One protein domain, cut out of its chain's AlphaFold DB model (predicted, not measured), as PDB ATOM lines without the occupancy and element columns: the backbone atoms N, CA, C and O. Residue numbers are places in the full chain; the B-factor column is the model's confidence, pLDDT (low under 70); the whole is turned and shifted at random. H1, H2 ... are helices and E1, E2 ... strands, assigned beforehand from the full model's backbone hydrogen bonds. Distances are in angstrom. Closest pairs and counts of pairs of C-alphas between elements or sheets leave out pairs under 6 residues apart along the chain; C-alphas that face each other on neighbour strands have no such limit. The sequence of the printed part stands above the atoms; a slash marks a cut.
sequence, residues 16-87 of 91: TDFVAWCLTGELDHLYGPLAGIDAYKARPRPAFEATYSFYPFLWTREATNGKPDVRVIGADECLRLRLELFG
ATOM      1  N   THR A  16      -2.565 -16.929  44.633       89.00
ATOM      2  CA  THR A  16      -2.409 -17.282  46.052       89.00
ATOM      3  C   THR A  16      -1.558 -18.533  46.233       89.00
ATOM      4  O   THR A  16      -0.674 -18.543  47.083       89.00
ATOM      5  N   ASP A  17      -1.782 -19.555  45.409       85.81
ATOM      6  CA  ASP A  17      -1.021 -20.803  45.457       85.81
ATOM      7  C   ASP A  17       0.437 -20.579  45.039       85.81
ATOM      8  O   ASP A  17       1.347 -21.155  45.632       85.81
ATOM      9  N   PHE A  18       0.676 -19.688  44.070       84.38
ATOM     10  CA  PHE A  18       2.022 -19.269  43.686       84.38
ATOM     11  C   PHE A  18       2.747 -18.566  44.839       84.38
ATOM     12  O   PHE A  18       3.868 -18.942  45.174       84.38
ATOM     13  N   VAL A  19       2.109 -17.585  45.487       84.38
ATOM     14  CA  VAL A  19       2.708 -16.871  46.628       84.38
ATOM     15  C   VAL A  19       2.943 -17.817  47.804       84.38
ATOM     16  O   VAL A  19       4.016 -17.781  48.407       84.38
ATOM     17  N   ALA A  20       1.981 -18.694  48.109       85.62
ATOM     18  CA  ALA A  20       2.140 -19.722  49.128       85.62
ATOM     19  C   ALA A  20       3.352 -20.607  48.809       85.62
ATOM     20  O   ALA A  20       4.238 -20.743  49.644       85.62
ATOM     21  N   TRP A  21       3.468 -21.105  47.576       82.44
ATOM     22  CA  TRP A  21       4.622 -21.889  47.140       82.44
ATOM     23  C   TRP A  21       5.948 -21.118  47.227       82.44
ATOM     24  O   TRP A  21       6.945 -21.687  47.658       82.44
ATOM     25  N   CYS A  22       5.997 -19.825  46.899       80.12
ATOM     26  CA  CYS A  22       7.222 -19.031  47.058       80.12
ATOM     27  C   CYS A  22       7.689 -18.932  48.518       80.12
ATOM     28  O   CYS A  22       8.891 -18.849  48.771       80.12
ATOM     29  N   LEU A  23       6.753 -18.924  49.473       79.00
ATOM     30  CA  LEU A  23       7.042 -18.740  50.897       79.00
ATOM     31  C   LEU A  23       7.190 -20.055  51.668       79.00
ATOM     32  O   LEU A  23       7.914 -20.106  52.661       79.00
ATOM     33  N   THR A  24       6.500 -21.110  51.235       78.94
ATOM     34  CA  THR A  24       6.430 -22.405  51.930       78.94
ATOM     35  C   THR A  24       6.922 -23.569  51.081       78.94
ATOM     36  O   THR A  24       6.867 -24.713  51.527       78.94
ATOM     37  N   GLY A  25       7.345 -23.314  49.845       70.56
ATOM     38  CA  GLY A  25       7.825 -24.345  48.941       70.56
ATOM     39  C   GLY A  25       9.039 -25.056  49.523       70.56
ATOM     40  O   GLY A  25       9.917 -24.438  50.130       70.56
ATOM     41  N   GLU A  26       9.110 -26.368  49.308       71.62
ATOM     42  CA  GLU A  26      10.288 -27.151  49.665       71.62
ATOM     43  C   GLU A  26      11.429 -26.842  48.693       71.62
ATOM     44  O   GLU A  26      11.698 -27.566  47.733       71.62
ATOM     45  N   LEU A  27      12.125 -25.736  48.960       68.62
ATOM     46  CA  LEU A  27      13.343 -25.353  48.252       68.62
ATOM     47  C   LEU A  27      14.374 -26.487  48.275       68.62
ATOM     48  O   LEU A  27      15.131 -26.632  47.326       68.62
ATOM     49  N   ASP A  28      14.379 -27.319  49.314       69.94
ATOM     50  CA  ASP A  28      15.293 -28.453  49.422       69.94
ATOM     51  C   ASP A  28      14.962 -29.571  48.410       69.94
ATOM     52  O   ASP A  28      15.873 -30.260  47.956       69.94
ATOM     53  N   HIS A  29      13.706 -29.711  47.967       72.38
ATOM     54  CA  HIS A  29      13.345 -30.617  46.870       72.38
ATOM     55  C   HIS A  29      13.773 -30.045  45.508       72.38
ATOM     56  O   HIS A  29      14.292 -30.767  44.658       72.38
ATOM     57  N   LEU A  30      13.620 -28.729  45.314       67.38
ATOM     58  CA  LEU A  30      13.983 -28.049  44.066       67.38
ATOM     59  C   LEU A  30      15.506 -27.929  43.879       67.38
ATOM     60  O   LEU A  30      16.035 -28.204  42.804       67.38
ATOM     61  N   TYR A  31      16.216 -27.537  44.936       70.38
ATOM     62  CA  TYR A  31      17.671 -27.384  44.973       70.38
ATOM     63  C   TYR A  31      18.386 -28.646  45.468       70.38
ATOM     64  O   TYR A  31      19.607 -28.636  45.578       70.38
ATOM     65  N   GLY A  32      17.668 -29.740  45.732       71.44
ATOM     66  CA  GLY A  32      18.229 -31.025  46.163       71.44
ATOM     67  C   GLY A  32      19.390 -31.520  45.291       71.44
ATOM     68  O   GLY A  32      20.442 -31.861  45.837       71.44
ATOM     69  N   PRO A  33      19.292 -31.462  43.946       75.38
ATOM     70  CA  PRO A  33      20.413 -31.789  43.059       75.38
ATOM     71  C   PRO A  33      21.649 -30.890  43.248       75.38
ATOM     72  O   PRO A  33      22.764 -31.286  42.923       75.38
ATOM     73  N   LEU A  34      21.460 -29.686  43.790       71.06
ATOM     74  CA  LEU A  34      22.492 -28.685  44.063       71.06
ATOM     75  C   LEU A  34      22.921 -28.660  45.542       71.06
ATOM     76  O   LEU A  34      23.814 -27.894  45.907       71.06
ATOM     77  N   ALA A  35      22.360 -29.529  46.393       66.62
ATOM     78  CA  ALA A  35      22.652 -29.596  47.828       66.62
ATOM     79  C   ALA A  35      24.115 -29.966  48.142       66.62
ATOM     80  O   ALA A  35      24.570 -29.809  49.276       66.62
ATOM     81  N   GLY A  36      24.869 -30.444  47.147       69.62
ATOM     82  CA  GLY A  36      26.311 -30.671  47.239       69.62
ATOM     83  C   GLY A  36      27.147 -29.389  47.322       69.62
ATOM     84  O   GLY A  36      28.269 -29.446  47.815       69.62
ATOM     85  N   ILE A  37      26.610 -28.240  46.900       75.56
ATOM     86  CA  ILE A  37      27.316 -26.953  46.909       75.56
ATOM     87  C   ILE A  37      27.331 -26.386  48.334       75.56
ATOM     88  O   ILE A  37      26.285 -26.076  48.908       75.56
ATOM     89  N   ASP A  38      28.529 -26.185  48.884       76.56
ATOM     90  CA  ASP A  38      28.737 -25.744  50.272       76.56
ATOM     91  C   ASP A  38      27.987 -24.453  50.629       76.56
ATOM     92  O   ASP A  38      27.507 -24.302  51.752       76.56
ATOM     93  N   ALA A  39      27.806 -23.544  49.669       73.94
ATOM     94  CA  ALA A  39      27.064 -22.306  49.882       73.94
ATOM     95  C   ALA A  39      25.593 -22.524  50.278       73.94
ATOM     96  O   ALA A  39      25.071 -21.745  51.069       73.94
ATOM     97  N   TYR A  40      24.940 -23.594  49.809       73.88
ATOM     98  CA  TYR A  40      23.560 -23.921  50.205       73.88
ATOM     99  C   TYR A  40      23.476 -24.558  51.599       73.88
ATOM    100  O   TYR A  40      22.413 -24.538  52.228       73.88
ATOM    101  N   LYS A  41      24.596 -25.096  52.097       75.31
ATOM    102  CA  LYS A  41      24.735 -25.604  53.468       75.31
ATOM    103  C   LYS A  41      25.084 -24.490  54.457       75.31
ATOM    104  O   LYS A  41      24.823 -24.639  55.649       75.31
ATOM    105  N   ALA A  42      25.661 -23.385  53.979       74.19
ATOM    106  CA  ALA A  42      26.032 -22.252  54.811       74.19
ATOM    107  C   ALA A  42      24.789 -21.615  55.455       74.19
ATOM    108  O   ALA A  42      23.811 -21.272  54.787       74.19
ATOM    109  N   ARG A  43      24.831 -21.470  56.782       77.19
ATOM    110  CA  ARG A  43      23.820 -20.769  57.578       77.19
ATOM    111  C   ARG A  43      24.478 -19.575  58.287       77.19
ATOM    112  O   ARG A  43      25.620 -19.715  58.722       77.19
ATOM    113  N   PRO A  44      23.764 -18.447  58.458       81.00
ATOM    114  CA  PRO A  44      22.401 -18.190  57.981       81.00
ATOM    115  C   PRO A  44      22.333 -18.025  56.450       81.00
ATOM    116  O   PRO A  44      23.323 -17.675  55.815       81.00
ATOM    117  N   ARG A  45      21.161 -18.305  55.857       81.75
ATOM    118  CA  ARG A  45      20.901 -17.973  54.443       81.75
ATOM    119  C   ARG A  45      20.839 -16.436  54.292       81.75
ATOM    120  O   ARG A  45      20.538 -15.768  55.285       81.75
ATOM    121  N   PRO A  46      21.101 -15.882  53.095       86.00
ATOM    122  CA  PRO A  46      20.937 -14.460  52.823       86.00
ATOM    123  C   PRO A  46      19.552 -13.955  53.241       86.00
ATOM    124  O   PRO A  46      18.558 -14.676  53.132       86.00
ATOM    125  N   ALA A  47      19.508 -12.717  53.735       86.62
ATOM    126  CA  ALA A  47      18.259 -12.004  53.976       86.62
ATOM    127  C   ALA A  47      17.553 -11.689  52.646       86.62
ATOM    128  O   ALA A  47      18.153 -11.811  51.585       86.62
ATOM    129  N   PHE A  48      16.299 -11.238  52.708       84.62
ATOM    130  CA  PHE A  48      15.477 -10.951  51.524       84.62
ATOM    131  C   PHE A  48      16.148 -10.008  50.503       84.62
ATOM    132  O   PHE A  48      16.013 -10.205  49.301       84.62
ATOM    133  N   GLU A  49      16.941  -9.047  50.981       93.12
ATOM    134  CA  GLU A  49      17.661  -8.062  50.156       93.12
ATOM    135  C   GLU A  49      18.940  -8.605  49.494       93.12
ATOM    136  O   GLU A  49      19.644  -7.875  48.795       93.12
ATOM    137  N   ALA A  50      19.294  -9.870  49.729       92.19
ATOM    138  CA  ALA A  50      20.535 -10.463  49.253       92.19
ATOM    139  C   ALA A  50      20.322 -11.865  48.675       92.19
ATOM    140  O   ALA A  50      19.421 -12.607  49.056       92.19
ATOM    141  N   THR A  51      21.191 -12.258  47.748       90.56
ATOM    142  CA  THR A  51      21.109 -13.556  47.076       90.56
ATOM    143  C   THR A  51      22.490 -14.112  46.756       90.56
ATOM    144  O   THR A  51      23.493 -13.398  46.800       90.56
ATOM    145  N   TYR A  52      22.547 -15.403  46.436       88.75
ATOM    146  CA  TYR A  52      23.770 -16.044  45.972       88.75
ATOM    147  C   TYR A  52      23.987 -15.777  44.478       88.75
ATOM    148  O   TYR A  52      23.116 -16.036  43.646       88.75
ATOM    149  N   SER A  53      25.186 -15.316  44.143       89.56
ATOM    150  CA  SER A  53      25.715 -15.236  42.786       89.56
ATOM    151  C   SER A  53      26.775 -16.314  42.588       89.56
ATOM    152  O   SER A  53      27.594 -16.550  43.478       89.56
ATOM    153  N   PHE A  54      26.744 -16.964  41.426       88.81
ATOM    154  CA  PHE A  54      27.617 -18.080  41.073       88.81
ATOM    155  C   PHE A  54      28.353 -17.770  39.774       88.81
ATOM    156  O   PHE A  54      27.712 -17.399  38.786       88.81
ATOM    157  N   TYR A  55      29.670 -17.968  39.758       88.50
ATOM    158  CA  TYR A  55      30.460 -17.897  38.532       88.50
ATOM    159  C   TYR A  55      31.440 -19.075  38.420       88.50
ATOM    160  O   TYR A  55      32.262 -19.271  39.320       88.50
ATOM    161  N   PRO A  56      31.423 -19.833  37.311       89.44
ATOM    162  CA  PRO A  56      30.420 -19.831  36.235       89.44
ATOM    163  C   PRO A  56      29.016 -20.268  36.712       89.44
ATOM    164  O   PRO A  56      28.853 -20.705  37.853       89.44
ATOM    165  N   PHE A  57      27.986 -20.163  35.859       86.38
ATOM    166  CA  PHE A  57      26.629 -20.602  36.227       86.38
ATOM    167  C   PHE A  57      26.589 -22.092  36.561       86.38
ATOM    168  O   PHE A  57      27.226 -22.891  35.881       86.38
ATOM    169  N   LEU A  58      25.787 -22.480  37.554       83.31
ATOM    170  CA  LEU A  58      25.777 -23.844  38.104       83.31
ATOM    171  C   LEU A  58      25.450 -24.941  37.085       83.31
ATOM    172  O   LEU A  58      25.919 -26.061  37.235       83.31
ATOM    173  N   TRP A  59      24.683 -24.621  36.043       80.38
ATOM    174  CA  TRP A  59      24.349 -25.555  34.964       80.38
ATOM    175  C   TRP A  59      25.452 -25.706  33.905       80.38
ATOM    176  O   TRP A  59      25.311 -26.501  32.979       80.38
ATOM    177  N   THR A  60      26.543 -24.940  33.991       85.25
ATOM    178  CA  THR A  60      27.686 -25.085  33.078       85.25
ATOM    179  C   THR A  60      28.534 -26.293  33.464       85.25
ATOM    180  O   THR A  60      28.608 -26.683  34.633       85.25
ATOM    181  N   ARG A  61      29.223 -26.878  32.479       85.81
ATOM    182  CA  ARG A  61      30.132 -28.011  32.699       85.81
ATOM    183  C   ARG A  61      31.279 -27.636  33.641       85.81
ATOM    184  O   ARG A  61      31.696 -28.457  34.454       85.81
ATOM    185  N   GLU A  62      31.767 -26.405  33.539       87.94
ATOM    186  CA  GLU A  62      32.841 -25.832  34.347       87.94
ATOM    187  C   GLU A  62      32.441 -25.740  35.823       87.94
ATOM    188  O   GLU A  62      33.212 -26.147  36.690       87.94
ATOM    189  N   ALA A  63      31.228 -25.258  36.115       83.75
ATOM    190  CA  ALA A  63      30.717 -25.183  37.482       83.75
ATOM    191  C   ALA A  63      30.323 -26.558  38.041       83.75
ATOM    192  O   ALA A  63      30.517 -26.805  39.226       83.75
ATOM    193  N   THR A  64      29.803 -27.455  37.196       81.00
ATOM    194  CA  THR A  64      29.364 -28.799  37.609       81.00
ATOM    195  C   THR A  64      30.543 -29.699  37.985       81.00
ATOM    196  O   THR A  64      30.477 -30.427  38.971       81.00
ATOM    197  N   ASN A  65      31.632 -29.648  37.212       84.06
ATOM    198  CA  ASN A  65      32.825 -30.475  37.435       84.06
ATOM    199  C   ASN A  65      33.892 -29.777  38.297       84.06
ATOM    200  O   ASN A  65      34.917 -30.381  38.616       84.06
ATOM    201  N   GLY A  66      33.690 -28.497  38.611       84.12
ATOM    202  CA  GLY A  66      34.637 -27.652  39.326       84.12
ATOM    203  C   GLY A  66      34.082 -27.123  40.645       84.12
ATOM    204  O   GLY A  66      33.077 -27.593  41.170       84.12
ATOM    205  N   LYS A  67      34.763 -26.112  41.190       84.06
ATOM    206  CA  LYS A  67      34.282 -25.343  42.339       84.06
ATOM    207  C   LYS A  67      33.882 -23.947  41.852       84.06
ATOM    208  O   LYS A  67      34.784 -23.164  41.552       84.06
ATOM    209  N   PRO A  68      32.579 -23.633  41.738       86.12
ATOM    210  CA  PRO A  68      32.151 -22.297  41.348       86.12
ATOM    211  C   PRO A  68      32.520 -21.279  42.432       86.12
ATOM    212  O   PRO A  68      32.484 -21.592  43.626       86.12
ATOM    213  N   ASP A  69      32.852 -20.057  42.014       88.50
ATOM    214  CA  ASP A  69      32.937 -18.920  42.928       88.50
ATOM    215  C   ASP A  69      31.524 -18.574  43.387       88.50
ATOM    216  O   ASP A  69      30.603 -18.488  42.567       88.50
ATOM    217  N   VAL A  70      31.348 -18.404  44.697       89.12
ATOM    218  CA  VAL A  70      30.051 -18.071  45.282       89.12
ATOM    219  C   VAL A  70      30.173 -16.801  46.093       89.12
ATOM    220  O   VAL A  70      30.995 -16.712  47.004       89.12
ATOM    221  N   ARG A  71      29.316 -15.830  45.787       90.25
ATOM    222  CA  ARG A  71      29.241 -14.556  46.506       90.25
ATOM    223  C   ARG A  71      27.819 -14.274  46.933       90.25
ATOM    224  O   ARG A  71      26.878 -14.668  46.254       90.25
ATOM    225  N   VAL A  72      27.672 -13.565  48.043       91.38
ATOM    226  CA  VAL A  72      26.394 -12.964  48.422       91.38
ATOM    227  C   VAL A  72      26.407 -11.526  47.915       91.38
ATOM    228  O   VAL A  72      27.311 -10.771  48.267       91.38
ATOM    229  N   ILE A  73      25.444 -11.178  47.068       94.00
ATOM    230  CA  ILE A  73      25.282  -9.838  46.483       94.00
ATOM    231  C   ILE A  73      23.865  -9.322  46.740       94.00
ATOM    232  O   ILE A  73      23.000 -10.092  47.167       94.00
ATOM    233  N   GLY A  74      23.614  -8.039  46.469       96.31
ATOM    234  CA  GLY A  74      22.268  -7.474  46.576       96.31
ATOM    235  C   GLY A  74      21.292  -8.142  45.602       96.31
ATOM    236  O   GLY A  74      21.658  -8.467  44.470       96.31
ATOM    237  N   ALA A  75      20.043  -8.343  46.021       93.50
ATOM    238  CA  ALA A  75      19.005  -8.921  45.168       93.50
ATOM    239  C   ALA A  75      18.776  -8.067  43.904       93.50
ATOM    240  O   ALA A  75      18.736  -8.612  42.798       93.50
ATOM    241  N   ASP A  76      18.746  -6.738  44.051       94.00
ATOM    242  CA  ASP A  76      18.628  -5.791  42.934       94.00
ATOM    243  C   ASP A  76      19.819  -5.858  41.973       94.00
ATOM    244  O   ASP A  76      19.657  -5.802  40.756       94.00
ATOM    245  N   GLU A  77      21.033  -5.995  42.514       94.00
ATOM    246  CA  GLU A  77      22.251  -6.155  41.717       94.00
ATOM    247  C   GLU A  77      22.192  -7.447  40.896       94.00
ATOM    248  O   GLU A  77      22.452  -7.432  39.693       94.00
ATOM    249  N   CYS A  78      21.781  -8.556  41.519       92.25
ATOM    250  CA  CYS A  78      21.635  -9.838  40.838       92.25
ATOM    251  C   CYS A  78      20.579  -9.788  39.727       92.25
ATOM    252  O   CYS A  78      20.800 -10.322  38.636       92.25
ATOM    253  N   LEU A  79      19.439  -9.137  39.987       90.19
ATOM    254  CA  LEU A  79      18.384  -8.949  38.996       90.19
ATOM    255  C   LEU A  79      18.882  -8.111  37.815       90.19
ATOM    256  O   LEU A  79      18.686  -8.515  36.669       90.19
ATOM    257  N   ARG A  80      19.569  -6.996  38.090       92.56
ATOM    258  CA  ARG A  80      20.132  -6.115  37.062       92.56
ATOM    259  C   ARG A  80      21.087  -6.870  36.142       92.56
ATOM    260  O   ARG A  80      20.882  -6.887  34.934       92.56
ATOM    261  N   LEU A  81      22.055  -7.583  36.718       89.75
ATOM    262  CA  LEU A  81      23.026  -8.379  35.961       89.75
ATOM    263  C   LEU A  81      22.351  -9.427  35.064       89.75
ATOM    264  O   LEU A  81      22.778  -9.650  33.933       89.75
ATOM    265  N   ARG A  82      21.289 -10.081  35.552       86.38
ATOM    266  CA  ARG A  82      20.537 -11.070  34.762       86.38
ATOM    267  C   ARG A  82      19.780 -10.423  33.612       86.38
ATOM    268  O   ARG A  82      19.818 -10.940  32.502       86.38
ATOM    269  N   LEU A  83      19.098  -9.314  33.871       88.31
ATOM    270  CA  LEU A  83      18.358  -8.583  32.849       88.31
ATOM    271  C   LEU A  83      19.297  -8.068  31.743       88.31
ATOM    272  O   LEU A  83      18.996  -8.268  30.568       88.31
ATOM    273  N   GLU A  84      20.462  -7.525  32.107       90.56
ATOM    274  CA  GLU A  84      21.505  -7.116  31.155       90.56
ATOM    275  C   GLU A  84      22.005  -8.298  30.314       90.56
ATOM    276  O   GLU A  84      22.107  -8.191  29.093       90.56
ATOM    277  N   LEU A  85      22.257  -9.453  30.941       86.75
ATOM    278  CA  LEU A  85      22.708 -10.665  30.248       86.75
ATOM    279  C   LEU A  85      21.694 -11.176  29.215       86.75
ATOM    280  O   LEU A  85      22.085 -11.701  28.174       86.75
ATOM    281  N   PHE A  86      20.399 -11.023  29.497       82.25
ATOM    282  CA  PHE A  86      19.317 -11.382  28.578       82.25
ATOM    283  C   PHE A  86      19.003 -10.286  27.546       82.25
ATOM    284  O   PHE A  86      18.101 -10.461  26.729       82.25
ATOM    285  N   GLY A  87      19.747  -9.176  27.550       86.62
ATOM    286  CA  GLY A  87      19.584  -8.086  26.591       86.62
ATOM    287  C   GLY A  87      18.394  -7.166  26.876       86.62
ATOM    288  O   GLY A  87      17.985  -6.415  25.990       86.62
TER     289      GLY A  87
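This is residues 16 to 87 of the 91 residues of an uncharacterized protein of Roseomonas gilardii (UniProt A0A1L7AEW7). A narrow ribbon of two antiparallel strands, E1 and E2, forms the middle, with the short helix H4 in the turn between them at one end and the longest helix, H5, running off from the other end, directly after E2. The stretch before the ribbon is a loose chain with two very short helices, H2 and H3, and H1 at its start; residues 16 to 27 stick out at one end and residues 80 to 87 at another. The printed part has 72 residues, with five named helices and two named strands in the order H1, H2, H3, E1, H4, E2, H5; the class is mixed, helices and strands. It is only just loose, close to compact, with a radius of gyration of the C-alphas of 13.5 A, and spans 38 by 30 by 22 A.

H1, residues 16 to 24, and H2, residues 27 to 30, are apart. H2 is also apart from H3, residues 38 to 41. The closest C-alphas of H3 and E2, residues 69 to 74, are those of Ala 39 and Val 70, 6.9 A apart. E1, residues 50 to 55, and E2 are antiparallel neighbours, with 149 degrees between their directions; N 53 and O 71 are 2.8 A apart and N 73 and O 51 are 3.0 A apart, within hydrogen-bond range. The closest C-alphas of E1 and H4, residues 61 to 65, are those of Tyr 55 and Ala 63, 7.4 A apart. The closest C-alphas of E1 and H5, residues 75 to 85, are those of Ala 50 and Ala 75, 4.6 A apart. H4 and H5 are apart. In H1, H4 and H5 every O i to N i+4 pair is within hydrogen-bond range; H2 and H3 are too short for such a pair.

H1 begins at C-alpha 16, at (-2.409, -17.282, 46.052), and is 11.8 A long. H2 and H3 have four residues each and H4 has five. E1 begins at C-alpha 50, at (20.535, -10.463, 49.253), and is 16.4 A long; E2 is 16.1 A long. H5 is 15.5 A long and ends at C-alpha 85, at (22.708, -10.665, 30.248).

The two C-alphas farthest apart are those of Thr 16 and Gly 66, 39.1 A. Without the stretches that stand free, the body of 52 residues spans 30 by 22 by 16 A. The printed part has no cut and no long link. The mean pLDDT of the printed part is 83.2; residues 27 to 28, 30 and 35 to 36 are under 70.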